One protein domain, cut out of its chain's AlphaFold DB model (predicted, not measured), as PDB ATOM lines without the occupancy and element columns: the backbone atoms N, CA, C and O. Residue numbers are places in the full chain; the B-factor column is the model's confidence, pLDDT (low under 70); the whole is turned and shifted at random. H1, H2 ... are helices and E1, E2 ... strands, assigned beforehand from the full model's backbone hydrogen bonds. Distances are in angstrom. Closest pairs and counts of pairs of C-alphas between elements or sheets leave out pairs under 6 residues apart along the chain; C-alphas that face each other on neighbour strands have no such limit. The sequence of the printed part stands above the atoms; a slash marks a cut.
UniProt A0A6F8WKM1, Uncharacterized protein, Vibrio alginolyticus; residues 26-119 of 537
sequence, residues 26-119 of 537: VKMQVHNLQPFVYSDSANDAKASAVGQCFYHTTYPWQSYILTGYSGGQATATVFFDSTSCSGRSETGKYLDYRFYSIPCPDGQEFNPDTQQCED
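What this domain is: This is residues 26 to 119 of the 537 residues of an uncharacterized protein of Vibrio alginolyticus (UniProt A0A6F8WKM1). A six-strand sheet, curled like part of a barrel, wraps round one short helix, H1, and a small separate hairpin, E7 and E8, sits beyond one end. The curl stays open between edge strands E2 and E3, though residues 33 to 34, between E1 and E2, pair with residues 55 to 56 of E3. The printed part has 94 residues, with one named helix and eight named strands, E1 E2 H1 E3 E4 E5 E6 E7 E8, mostly strand; the large sheet's order is E2 E1 E6 E5 E4 E3, antiparallel throughout. It is only just compact, close to loose, with a radius of gyration of the C-alphas of 14.4 A and spans of 48 by 28 by 19 A.

How they stand to each other: Start at E1, residues 26 to 30, an antiparallel hairpin with E2, residues 37 to 39, at 158 degrees; N 28 and O 37 are 2.8 A apart. H1, residues 42 to 49, is on the sheet; its closest C-alphas to E2 are Ala 45 and Ser 39, 5.0 A apart. Every O i to N i+4 pair in H1 is within hydrogen-bond range. E3, residues 53 to 56, E4, 63 to 70, E5, 73 to 79, and E6, 89 to 102, form a meander, each strand the antiparallel neighbour of the one before; look for N 54 and O 64 at 2.8 A, N 65 and O 77 at 2.9 A, N 76 and O 93 at 2.8 A. E4 bends by 63 degrees at residue 67, E6 by 75 degrees at residue 92. E6 is staggered, pairing with E5 over residues 89 to 96 and with E1 over 97 to 101, where N 29 and O 98 are 2.9 A apart. The hairpin of E7, residues 109 to 111, and E8, 116 to 118, has N 111 and O 116 at 2.9 A; both strands are apart from H1.

Where its parts are: Find C-alpha 26 at (5.879, -10.042, 29.250), where E1 begins. E4 runs 20.0 A and E5 18.5 A. E6 runs 34.0 A, from C-alpha 89 at (-15.624, -7.002, 49.381). E8 ends at C-alpha 118, (14.511, -23.350, 28.528).

The domain as a whole: The two C-alphas farthest apart, those of Arg 88 and Asp 106, are 48.0 A apart. The printed part has no cut, and no link is long. Mean pLDDT of the printed part is 84.4; residues 106 to 107 and 119 are under 70.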
ATOM      1  N   VAL A  26       6.181 -11.190  28.409       82.88
ATOM      2  CA  VAL A  26       5.879 -10.042  29.250       82.88
ATOM      3  C   VAL A  26       5.407 -10.538  30.606       82.88
ATOM      4  O   VAL A  26       4.408 -11.242  30.724       82.88
ATOM      5  N   LYS A  27       6.092 -10.096  31.660       87.38
ATOM      6  CA  LYS A  27       5.636 -10.238  33.041       87.38
ATOM      7  C   LYS A  27       4.845  -9.007  33.451       87.38
ATOM      8  O   LYS A  27       5.407  -7.917  33.566       87.38
ATOM      9  N   MET A  28       3.563  -9.183  33.746       88.69
ATOM     10  CA  MET A  28       2.748  -8.181  34.420       88.69
ATOM     11  C   MET A  28       2.837  -8.360  35.936       88.69
ATOM     12  O   MET A  28       2.521  -9.411  36.493       88.69
ATOM     13  N   GLN A  29       3.228  -7.289  36.618       89.25
ATOM     14  CA  GLN A  29       3.188  -7.192  38.069       89.25
ATOM     15  C   GLN A  29       2.186  -6.122  38.480       89.25
ATOM     16  O   GLN A  29       2.364  -4.950  38.149       89.25
ATOM     17  N   VAL A  30       1.185  -6.508  39.267       88.44
ATOM     18  CA  VAL A  30       0.344  -5.561  40.005       88.44
ATOM     19  C   VAL A  30       1.008  -5.282  41.352       88.44
ATOM     20  O   VAL A  30       1.533  -6.193  41.999       88.44
ATOM     21  N   HIS A  31       1.078  -4.012  41.743       84.25
ATOM     22  CA  HIS A  31       1.894  -3.574  42.872       84.25
ATOM     23  C   HIS A  31       1.547  -4.331  44.171       84.25
ATOM     24  O   HIS A  31       0.412  -4.292  44.632       84.25
ATOM     25  N   ASN A  32       2.545  -5.002  44.762       85.69
ATOM     26  CA  ASN A  32       2.448  -5.835  45.974       85.69
ATOM     27  C   ASN A  32       1.456  -7.010  45.916       85.69
ATOM     28  O   ASN A  32       1.028  -7.484  46.968       85.69
ATOM     29  N   LEU A  33       1.116  -7.506  44.722       88.94
ATOM     30  CA  LEU A  33       0.217  -8.647  44.544       88.94
ATOM     31  C   LEU A  33       0.914  -9.860  43.897       88.94
ATOM     32  O   LEU A  33       1.888  -9.697  43.158       88.94
ATOM     33  N   GLN A  34       0.414 -11.067  44.181       87.50
ATOM     34  CA  GLN A  34       0.814 -12.356  43.589       87.50
ATOM     35  C   GLN A  34      -0.420 -13.193  43.211       87.50
ATOM     36  O   GLN A  34      -1.428 -13.056  43.893       87.50
ATOM     37  N   PRO A  35      -0.367 -14.093  42.214       85.44
ATOM     38  CA  PRO A  35       0.785 -14.408  41.367       85.44
ATOM     39  C   PRO A  35       1.110 -13.282  40.371       85.44
ATOM     40  O   PRO A  35       0.363 -12.316  40.233       85.44
ATOM     41  N   PHE A  36       2.265 -13.371  39.712       87.88
ATOM     42  CA  PHE A  36       2.531 -12.567  38.518       87.88
ATOM     43  C   PHE A  36       1.816 -13.184  37.310       87.88
ATOM     44  O   PHE A  36       1.612 -14.395  37.282       87.88
ATOM     45  N   VAL A  37       1.486 -12.369  36.308       87.25
ATOM     46  CA  VAL A  37       0.900 -12.858  35.050       87.25
ATOM     47  C   VAL A  37       1.958 -12.801  33.958       87.25
ATOM     48  O   VAL A  37       2.643 -11.788  33.824       87.25
ATOM     49  N   TYR A  38       2.094 -13.881  33.197       85.62
ATOM     50  CA  TYR A  38       3.062 -14.026  32.113       85.62
ATOM     51  C   TYR A  38       2.308 -14.237  30.800       85.62
ATOM     52  O   TYR A  38       1.345 -14.997  30.780       85.62
ATOM     53  N   SER A  39       2.710 -13.554  29.729       83.38
ATOM     54  CA  SER A  39       2.066 -13.678  28.414       83.38
ATOM     55  C   SER A  39       2.967 -13.186  27.283       83.38
ATOM     56  O   SER A  39       3.864 -12.388  27.538       83.38
ATOM     57  N   ASP A  40       2.660 -13.548  26.037       78.75
ATOM     58  CA  ASP A  40       3.393 -13.090  24.842       78.75
ATOM     59  C   ASP A  40       3.267 -11.584  24.560       78.75
ATOM     60  O   ASP A  40       4.107 -10.986  23.886       78.75
ATOM     61  N   SER A  41       2.222 -10.931  25.080       82.69
ATOM     62  CA  SER A  41       2.022  -9.494  24.902       82.69
ATOM     63  C   SER A  41       1.449  -8.811  26.143       82.69
ATOM     64  O   SER A  41       0.803  -9.414  27.003       82.69
ATOM     65  N   ALA A  42       1.639  -7.491  26.225       83.06
ATOM     66  CA  ALA A  42       1.059  -6.676  27.289       83.06
ATOM     67  C   ALA A  42      -0.481  -6.633  27.251       83.06
ATOM     68  O   ALA A  42      -1.100  -6.327  28.269       83.06
ATOM     69  N   ASN A  43      -1.105  -6.893  26.097       85.25
ATOM     70  CA  ASN A  43      -2.563  -6.934  25.978       85.25
ATOM     71  C   ASN A  43      -3.113  -8.277  26.456       85.25
ATOM     72  O   ASN A  43      -4.082  -8.292  27.214       85.25
ATOM     73  N   ASP A  44      -2.449  -9.372  26.101       84.88
ATOM     74  CA  ASP A  44      -2.846 -10.716  26.520       84.88
ATOM     75  C   ASP A  44      -2.652 -10.885  28.030       84.88
ATOM     76  O   ASP A  44      -3.571 -11.303  28.726       84.88
ATOM     77  N   ALA A  45      -1.548 -10.368  28.586       85.19
ATOM     78  CA  ALA A  45      -1.337 -10.338  30.033       85.19
ATOM     79  C   ALA A  45      -2.441  -9.571  30.787       85.19
ATOM     80  O   ALA A  45      -2.789  -9.932  31.910       85.19
ATOM     81  N   LYS A  46      -3.012  -8.513  30.188       87.50
ATOM     82  CA  LYS A  46      -4.162  -7.804  30.773       87.50
ATOM     83  C   LYS A  46      -5.424  -8.647  30.706       87.50
ATOM     84  O   LYS A  46      -6.151  -8.711  31.692       87.50
ATOM     85  N   ALA A  47      -5.689  -9.270  29.560       87.31
ATOM     86  CA  ALA A  47      -6.856 -10.119  29.374       87.31
ATOM     87  C   ALA A  47      -6.841 -11.299  30.358       87.31
ATOM     88  O   ALA A  47      -7.816 -11.497  31.075       87.31
ATOM     89  N   SER A  48      -5.709 -11.999  30.476       85.50
ATOM     90  CA  SER A  48      -5.541 -13.144  31.377       85.50
ATOM     91  C   SER A  48      -5.623 -12.777  32.857       85.50
ATOM     92  O   SER A  48      -6.000 -13.614  33.671       85.50
ATOM     93  N   ALA A  49      -5.268 -11.547  33.234       88.12
ATOM     94  CA  ALA A  49      -5.297 -11.113  34.626       88.12
ATOM     95  C   ALA A  49      -6.697 -10.718  35.122       88.12
ATOM     96  O   ALA A  49      -6.943 -10.712  36.331       88.12
ATOM     97  N   VAL A  50      -7.619 -10.352  34.226       90.94
ATOM     98  CA  VAL A  50      -9.002 -10.032  34.612       90.94
ATOM     99  C   VAL A  50      -9.697 -11.307  35.079       90.94
ATOM    100  O   VAL A  50      -9.619 -12.347  34.437       90.94
ATOM    101  N   GLY A  51     -10.372 -11.236  36.224       88.38
ATOM    102  CA  GLY A  51     -11.044 -12.389  36.829       88.38
ATOM    103  C   GLY A  51     -10.135 -13.301  37.661       88.38
ATOM    104  O   GLY A  51     -10.654 -14.082  38.457       88.38
ATOM    105  N   GLN A  52      -8.807 -13.172  37.568       89.12
ATOM    106  CA  GLN A  52      -7.888 -13.913  38.436       89.12
ATOM    107  C   GLN A  52      -7.873 -13.361  39.866       89.12
ATOM    108  O   GLN A  52      -8.040 -12.161  40.101       89.12
ATOM    109  N   CYS A  53      -7.646 -14.263  40.824       90.62
ATOM    110  CA  CYS A  53      -7.498 -13.932  42.235       90.62
ATOM    111  C   CYS A  53      -6.029 -13.660  42.577       90.62
ATOM    112  O   CYS A  53      -5.164 -14.508  42.372       90.62
ATOM    113  N   PHE A  54      -5.770 -12.486  43.141       91.50
ATOM    114  CA  PHE A  54      -4.457 -12.031  43.566       91.50
ATOM    115  C   PHE A  54      -4.401 -11.841  45.081       91.50
ATOM    116  O   PHE A  54      -5.333 -11.326  45.690       91.50
ATOM    117  N   TYR A  55      -3.274 -12.169  45.694       90.38
ATOM    118  CA  TYR A  55      -3.026 -12.067  47.126       90.38
ATOM    119  C   TYR A  55      -2.031 -10.956  47.416       90.38
ATOM    120  O   TYR A  55      -1.002 -10.835  46.743       90.38
ATOM    121  N   HIS A  56      -2.318 -10.142  48.429       89.12
ATOM    122  CA  HIS A  56      -1.435  -9.049  48.800       89.12
ATOM    123  C   HIS A  56      -0.252  -9.554  49.627       89.12
ATOM    124  O   HIS A  56      -0.414 -10.169  50.677       89.12
ATOM    125  N   THR A  57       0.965  -9.233  49.189       85.94
ATOM    126  CA  THR A  57       2.200  -9.717  49.822       85.94
ATOM    127  C   THR A  57       2.492  -9.032  51.160       85.94
ATOM    128  O   THR A  57       2.970  -9.675  52.087       85.94
ATOM    129  N   THR A  58       2.181  -7.736  51.289       86.56
ATOM    130  CA  THR A  58       2.330  -6.971  52.546       86.56
ATOM    131  C   THR A  58       1.154  -7.110  53.520       86.56
ATOM    132  O   THR A  58       1.368  -7.137  54.731       86.56
ATOM    133  N   TYR A  59      -0.086  -7.169  53.021       86.19
ATOM    134  CA  TYR A  59      -1.305  -7.255  53.828       86.19
ATOM    135  C   TYR A  59      -1.978  -8.603  53.590       86.19
ATOM    136  O   TYR A  59      -2.924  -8.683  52.811       86.19
ATOM    137  N   PRO A  60      -1.521  -9.671  54.258       79.19
ATOM    138  CA  PRO A  60      -1.940 -11.025  53.923       79.19
ATOM    139  C   PRO A  60      -3.441 -11.246  54.100       79.19
ATOM    140  O   PRO A  60      -3.951 -12.169  53.506       79.19
ATOM    141  N   TRP A  61      -4.160 -10.408  54.857       85.38
ATOM    142  CA  TRP A  61      -5.624 -10.444  55.013       85.38
ATOM    143  C   TRP A  61      -6.413  -9.804  53.857       85.38
ATOM    144  O   TRP A  61      -7.610  -9.560  54.010       85.38
ATOM    145  N   GLN A  62      -5.757  -9.463  52.745       89.56
ATOM    146  CA  GLN A  62      -6.399  -8.900  51.560       89.56
ATOM    147  C   GLN A  62      -6.090  -9.718  50.309       89.56
ATOM    148  O   GLN A  62      -4.934 -10.032  50.012       89.56
ATOM    149  N   SER A  63      -7.137  -9.955  49.530       91.06
ATOM    150  CA  SER A  63      -7.064 -10.511  48.186       91.06
ATOM    151  C   SER A  63      -7.832  -9.618  47.208       91.06
ATOM    152  O   SER A  63      -8.613  -8.753  47.605       91.06
ATOM    153  N   TYR A  64      -7.551  -9.746  45.919       92.19
ATOM    154  CA  TYR A  64      -7.998  -8.827  44.882       92.19
ATOM    155  C   TYR A  64      -8.405  -9.599  43.634       92.19
ATOM    156  O   TYR A  64      -7.689 -10.496  43.208       92.19
ATOM    157  N   ILE A  65      -9.504  -9.198  43.001       93.44
ATOM    158  CA  ILE A  65      -9.832  -9.605  41.631       93.44
ATOM    159  C   ILE A  65      -9.770  -8.373  40.745       93.44
ATOM    160  O   ILE A  65     -10.431  -7.371  41.036       93.44
ATOM    161  N   LEU A  66      -8.998  -8.441  39.662       92.75
ATOM    162  CA  LEU A  66      -8.992  -7.380  38.658       92.75
ATOM    163  C   LEU A  66     -10.268  -7.470  37.819       92.75
ATOM    164  O   LEU A  66     -10.621  -8.533  37.318       92.75
ATOM    165  N   THR A  67     -10.958  -6.346  37.665       90.75
ATOM    166  CA  THR A  67     -12.215  -6.235  36.913       90.75
ATOM    167  C   THR A  67     -12.048  -5.514  35.578       90.75
ATOM    168  O   THR A  67     -12.966  -5.517  34.765       90.75
ATOM    169  N   GLY A  68     -10.897  -4.879  35.345       90.19
ATOM    170  CA  GLY A  68     -10.617  -4.147  34.115       90.19
ATOM    171  C   GLY A  68      -9.456  -3.167  34.256       90.19
ATOM    172  O   GLY A  68      -8.690  -3.214  35.219       90.19
ATOM    173  N   TYR A  69      -9.335  -2.260  33.286       89.12
ATOM    174  CA  TYR A  69      -8.265  -1.267  33.219       89.12
ATOM    175  C   TYR A  69      -8.817   0.098  32.807       89.12
ATOM    176  O   TYR A  69      -9.629   0.192  31.890       89.12
ATOM    177  N   SER A  70      -8.350   1.166  33.453       84.31
ATOM    178  CA  SER A  70      -8.729   2.545  33.136       84.31
ATOM    179  C   SER A  70      -7.553   3.488  33.372       84.31
ATOM    180  O   SER A  70      -6.914   3.435  34.419       84.31
ATOM    181  N   GLY A  71      -7.232   4.335  32.388       71.62
ATOM    182  CA  GLY A  71      -6.243   5.412  32.549       71.62
ATOM    183  C   GLY A  71      -4.836   4.967  32.973       71.62
ATOM    184  O   GLY A  71      -4.150   5.716  33.658       71.62
ATOM    185  N   GLY A  72      -4.411   3.752  32.602       79.88
ATOM    186  CA  GLY A  72      -3.108   3.192  32.992       79.88
ATOM    187  C   GLY A  72      -3.090   2.468  34.343       79.88
ATOM    188  O   GLY A  72      -2.047   1.956  34.728       79.88
ATOM    189  N   GLN A  73      -4.232   2.358  35.025       88.31
ATOM    190  CA  GLN A  73      -4.392   1.612  36.275       88.31
ATOM    191  C   GLN A  73      -5.325   0.413  36.079       88.31
ATOM    192  O   GLN A  73      -6.163   0.403  35.174       88.31
ATOM    193  N   ALA A  74      -5.163  -0.615  36.908       89.88
ATOM    194  CA  ALA A  74      -6.084  -1.740  36.976       89.88
ATOM    195  C   ALA A  74      -7.214  -1.397  37.952       89.88
ATOM    196  O   ALA A  74      -6.961  -0.919  39.060       89.88
ATOM    197  N   THR A  75      -8.460  -1.631  37.551       92.50
ATOM    198  CA  THR A  75      -9.610  -1.565  38.455       92.50
ATOM    199  C   THR A  75      -9.797  -2.923  39.107       92.50
ATOM    200  O   THR A  75      -9.735  -3.946  38.428       92.50
ATOM    201  N   ALA A  76     -10.027  -2.947  40.417       92.75
ATOM    202  CA  ALA A  76     -10.126  -4.180  41.179       92.75
ATOM    203  C   ALA A  76     -11.229  -4.139  42.240       92.75
ATOM    204  O   ALA A  76     -11.632  -3.079  42.738       92.75
ATOM    205  N   THR A  77     -11.664  -5.333  42.616       93.12
ATOM    206  CA  THR A  77     -12.452  -5.601  43.814       93.12
ATOM    207  C   THR A  77     -11.520  -6.181  44.866       93.12
ATOM    208  O   THR A  77     -10.862  -7.183  44.604       93.12
ATOM    209  N   VAL A  78     -11.450  -5.554  46.041       92.06
ATOM    210  CA  VAL A  78     -10.691  -6.078  47.184       92.06
ATOM    211  C   VAL A  78     -11.607  -6.907  48.073       92.06
ATOM    212  O   VAL A  78     -12.739  -6.505  48.334       92.06
ATOM    213  N   PHE A  79     -11.102  -8.026  48.568       92.31
ATOM    214  CA  PHE A  79     -11.725  -8.889  49.561       92.31
ATOM    215  C   PHE A  79     -10.874  -8.873  50.831       92.31
ATOM    216  O   PHE A  79      -9.646  -8.850  50.772       92.31
ATOM    217  N   PHE A  80     -11.526  -8.866  51.993       88.94
ATOM    218  CA  PHE A  80     -10.850  -8.899  53.296       88.94
ATOM    219  C   PHE A  80     -10.706 -10.342  53.804       88.94
ATOM    220  O   PHE A  80     -11.149 -10.665  54.907       88.94
ATOM    221  N   ASP A  81     -10.135 -11.203  52.962       80.44
ATOM    222  CA  ASP A  81      -9.811 -12.603  53.241       80.44
ATOM    223  C   ASP A  81      -8.401 -12.900  52.708       80.44
ATOM    224  O   ASP A  81      -8.017 -12.446  51.631       80.44
ATOM    225  N   SER A  82      -7.615 -13.644  53.488       71.69
ATOM    226  CA  SER A  82      -6.242 -14.028  53.160       71.69
ATOM    227  C   SER A  82      -6.119 -15.248  52.258       71.69
ATOM    228  O   SER A  82      -5.038 -15.526  51.750       71.69
ATOM    229  N   THR A  83      -7.187 -16.034  52.129       74.00
ATOM    230  CA  THR A  83      -7.121 -17.372  51.521       74.00
ATOM    231  C   THR A  83      -7.932 -17.500  50.245       74.00
ATOM    232  O   THR A  83      -7.602 -18.318  49.387       74.00
ATOM    233  N   SER A  84      -8.943 -16.653  50.063       80.94
ATOM    234  CA  SER A  84      -9.799 -16.682  48.885       80.94
ATOM    235  C   SER A  84     -10.183 -15.274  48.439       80.94
ATOM    236  O   SER A  84     -10.156 -14.329  49.228       80.94
ATOM    237  N   CYS A  85     -10.565 -15.125  47.174       88.00
ATOM    238  CA  CYS A  85     -11.226 -13.918  46.680       88.00
ATOM    239  C   CYS A  85     -12.745 -14.041  46.835       88.00
ATOM    240  O   CYS A  85     -13.489 -14.058  45.856       88.00
ATOM    241  N   SER A  86     -13.204 -14.194  48.077       85.31
ATOM    242  CA  SER A  86     -14.624 -14.335  48.392       85.31
ATOM    243  C   SER A  86     -14.996 -13.630  49.701       85.31
ATOM    244  O   SER A  86     -14.138 -13.192  50.468       85.31
ATOM    245  N   GLY A  87     -16.296 -13.460  49.953       83.38
ATOM    246  CA  GLY A  87     -16.795 -12.837  51.181       83.38
ATOM    247  C   GLY A  87     -16.879 -11.309  51.116       83.38
ATOM    248  O   GLY A  87     -17.317 -10.740  50.119       83.38
ATOM    249  N   ARG A  88     -16.541 -10.625  52.221       89.56
ATOM    250  CA  ARG A  88     -16.704  -9.165  52.339       89.56
ATOM    251  C   ARG A  88     -15.775  -8.449  51.362       89.56
ATOM    252  O   ARG A  88     -14.556  -8.536  51.509       89.56
ATOM    253  N   SER A  89     -16.358  -7.671  50.452       90.38
ATOM    254  CA  SER A  89     -15.624  -7.002  49.381       90.38
ATOM    255  C   SER A  89     -15.920  -5.508  49.248       90.38
ATOM    256  O   SER A  89     -17.004  -5.038  49.592       90.38
ATOM    257  N   GLU A  90     -14.970  -4.770  48.678       91.56
ATOM    258  CA  GLU A  90     -15.130  -3.388  48.218       91.56
ATOM    259  C   GLU A  90     -14.712  -3.280  46.745       91.56
ATOM    260  O   GLU A  90     -13.608  -3.675  46.371       91.56
ATOM    261  N   THR A  91     -15.580  -2.721  45.903       90.75
ATOM    262  CA  THR A  91     -15.339  -2.545  44.461       90.75
ATOM    263  C   THR A  91     -14.740  -1.174  44.144       90.75
ATOM    264  O   THR A  91     -14.929  -0.217  44.894       90.75
ATOM    265  N   GLY A  92     -14.082  -1.047  42.989       84.56
ATOM    266  CA  GLY A  92     -13.625   0.247  42.469       84.56
ATOM    267  C   GLY A  92     -12.295   0.722  43.055       84.56
ATOM    268  O   GLY A  92     -12.050   1.925  43.137       84.56
ATOM    269  N   LYS A  93     -11.436  -0.208  43.488       89.31
ATOM    270  CA  LYS A  93     -10.051   0.109  43.848       89.31
ATOM    271  C   LYS A  93      -9.224   0.276  42.578       89.31
ATOM    272  O   LYS A  93      -9.422  -0.462  41.618       89.31
ATOM    273  N   TYR A  94      -8.288   1.218  42.604       90.44
ATOM    274  CA  TYR A  94      -7.308   1.411  41.540       90.44
ATOM    275  C   TYR A  94      -5.957   0.891  42.009       90.44
ATOM    276  O   TYR A  94      -5.523   1.205  43.119       90.44
ATOM    277  N   LEU A  95      -5.321   0.081  41.171       89.50
ATOM    278  CA  LEU A  95      -4.025  -0.524  41.431       89.50
ATOM    279  C   LEU A  95      -3.064  -0.185  40.299       89.50
ATOM    280  O   LEU A  95      -3.412  -0.266  39.118       89.50
ATOM    281  N   ASP A  96      -1.834   0.141  40.667       90.12
ATOM    282  CA  ASP A  96      -0.766   0.322  39.697       90.12
ATOM    283  C   ASP A  96      -0.230  -1.042  39.254       90.12
ATOM    284  O   ASP A  96      -0.035  -1.953  40.066       90.12
ATOM    285  N   TYR A  97       0.048  -1.172  37.961       89.44
ATOM    286  CA  TYR A  97       0.688  -2.349  37.387       89.44
ATOM    287  C   TYR A  97       1.842  -1.936  36.476       89.44
ATOM    288  O   TYR A  97       1.909  -0.806  35.991       89.44
ATOM    289  N   ARG A  98       2.790  -2.848  36.270       88.25
ATOM    290  CA  ARG A  98       3.949  -2.656  35.395       88.25
ATOM    291  C   ARG A  98       4.201  -3.898  34.567       88.25
ATOM    292  O   ARG A  98       3.929  -5.010  35.018       88.25
ATOM    293  N   PHE A  99       4.762  -3.680  33.386       86.75
ATOM    294  CA  PHE A  99       5.246  -4.736  32.512       86.75
ATOM    295  C   PHE A  99       6.764  -4.785  32.540       86.75
ATOM    296  O   PHE A  99       7.427  -3.748  32.507       86.75
ATOM    297  N   TYR A 100       7.291  -6.000  32.561       84.75
ATOM    298  CA  TYR A 100       8.704  -6.288  32.404       84.75
ATOM    299  C   TYR A 100       8.855  -7.209  31.201       84.75
ATOM    300  O   TYR A 100       8.181  -8.235  31.136       84.75
ATOM    301  N   SER A 101       9.711  -6.831  30.254       81.56
ATOM    302  CA  SER A 101      10.125  -7.738  29.184       81.56
ATOM    303  C   SER A 101      11.126  -8.740  29.753       81.56
ATOM    304  O   SER A 101      12.036  -8.341  30.487       81.56
ATOM    305  N   ILE A 102      10.933 -10.020  29.445       80.44
ATOM    306  CA  ILE A 102      11.854 -11.100  29.778       80.44
ATOM    307  C   ILE A 102      12.584 -11.498  28.490       80.44
ATOM    308  O   ILE A 102      12.014 -12.213  27.669       80.44
ATOM    309  N   PRO A 103      13.825 -11.031  28.277       75.12
ATOM    310  CA  PRO A 103      14.638 -11.511  27.171       75.12
ATOM    311  C   PRO A 103      15.242 -12.875  27.530       75.12
ATOM    312  O   PRO A 103      15.950 -12.988  28.533       75.12
ATOM    313  N   CYS A 104      14.991 -13.893  26.705       74.88
ATOM    314  CA  CYS A 104      15.738 -15.149  26.756       74.88
ATOM    315  C   CYS A 104      16.964 -15.103  25.826       74.88
ATOM    316  O   CYS A 104      16.929 -14.379  24.825       74.88
ATOM    317  N   PRO A 105      18.055 -15.824  26.159       74.38
ATOM    318  CA  PRO A 105      19.193 -16.008  25.260       74.38
ATOM    319  C   PRO A 105      18.769 -16.594  23.908       74.38
ATOM    320  O   PRO A 105      17.766 -17.304  23.831       74.38
ATOM    321  N   ASP A 106      19.549 -16.325  22.858       61.78
ATOM    322  CA  ASP A 106      19.277 -16.837  21.511       61.78
ATOM    323  C   ASP A 106      19.085 -18.363  21.530       61.78
ATOM    324  O   ASP A 106      19.959 -19.106  21.979       61.78
ATOM    325  N   GLY A 107      17.928 -18.817  21.037       62.19
ATOM    326  CA  GLY A 107      17.561 -20.234  20.963       62.19
ATOM    327  C   GLY A 107      16.800 -20.794  22.169       62.19
ATOM    328  O   GLY A 107      16.453 -21.969  22.128       62.19
ATOM    329  N   GLN A 108      16.512 -19.992  23.202       72.06
ATOM    330  CA  GLN A 108      15.697 -20.394  24.358       72.06
ATOM    331  C   GLN A 108      14.344 -19.677  24.399       72.06
ATOM    332  O   GLN A 108      14.230 -18.514  24.007       72.06
ATOM    333  N   GLU A 109      13.335 -20.350  24.948       73.62
ATOM    334  CA  GLU A 109      11.986 -19.820  25.162       73.62
ATOM    335  C   GLU A 109      11.661 -19.749  26.661       73.62
ATOM    336  O   GLU A 109      12.083 -20.590  27.455       73.62
ATOM    337  N   PHE A 110      10.938 -18.705  27.081       76.19
ATOM    338  CA  PHE A 110      10.552 -18.543  28.483       76.19
ATOM    339  C   PHE A 110       9.395 -19.480  28.824       76.19
ATOM    340  O   PHE A 110       8.299 -19.334  28.288       76.19
ATOM    341  N   ASN A 111       9.613 -20.383  29.773       74.88
ATOM    342  CA  ASN A 111       8.578 -21.260  30.292       74.88
ATOM    343  C   ASN A 111       7.871 -20.586  31.494       74.88
ATOM    344  O   ASN A 111       8.502 -20.368  32.537       74.88
ATOM    345  N   PRO A 112       6.569 -20.236  31.396       71.38
ATOM    346  CA  PRO A 112       5.840 -19.556  32.469       71.38
ATOM    347  C   PRO A 112       5.609 -20.429  33.712       71.38
ATOM    348  O   PRO A 112       5.442 -19.878  34.804       71.38
ATOM    349  N   ASP A 113       5.651 -21.757  33.577       71.19
ATOM    350  CA  ASP A 113       5.443 -22.696  34.682       71.19
ATOM    351  C   ASP A 113       6.703 -22.842  35.544       71.19
ATOM    352  O   ASP A 113       6.633 -22.836  36.777       71.19
ATOM    353  N   THR A 114       7.876 -22.922  34.909       76.88
ATOM    354  CA  THR A 114       9.173 -23.027  35.603       76.88
ATOM    355  C   THR A 114       9.802 -21.663  35.895       76.88
ATOM    356  O   THR A 114      10.707 -21.560  36.728       76.88
ATOM    357  N   GLN A 115       9.288 -20.601  35.263       76.69
ATOM    358  CA  GLN A 115       9.789 -19.225  35.315       76.69
ATOM    359  C   GLN A 115      11.255 -19.099  34.859       76.69
ATOM    360  O   GLN A 115      11.986 -18.232  35.353       76.69
ATOM    361  N   GLN A 116      11.695 -19.961  33.937       79.00
ATOM    362  CA  GLN A 116      13.062 -20.016  33.408       79.00
ATOM    363  C   GLN A 116      13.062 -20.017  31.874       79.00
ATOM    364  O   GLN A 116      12.077 -20.391  31.246       79.00
ATOM    365  N   CYS A 117      14.167 -19.567  31.274       77.69
ATOM    366  CA  CYS A 117      14.413 -19.762  29.846       77.69
ATOM    367  C   CYS A 117      14.923 -21.188  29.640       77.69
ATOM    368  O   CYS A 117      15.917 -21.581  30.255       77.69
ATOM    369  N   GLU A 118      14.227 -21.949  28.812       74.06
ATOM    370  CA  GLU A 118      14.511 -23.350  28.528       74.06
ATOM    371  C   GLU A 118      14.685 -23.524  27.019       74.06
ATOM    372  O   GLU A 118      14.159 -22.742  26.224       74.06
ATOM    373  N   ASP A 119      15.459 -24.525  26.608       68.88
ATOM    374  CA  ASP A 119      15.551 -24.862  25.189       68.88
ATOM    375  C   ASP A 119      14.167 -25.353  24.713       68.88
ATOM    376  O   ASP A 119      13.499 -26.085  25.458       68.88
TER     377      ASP A 119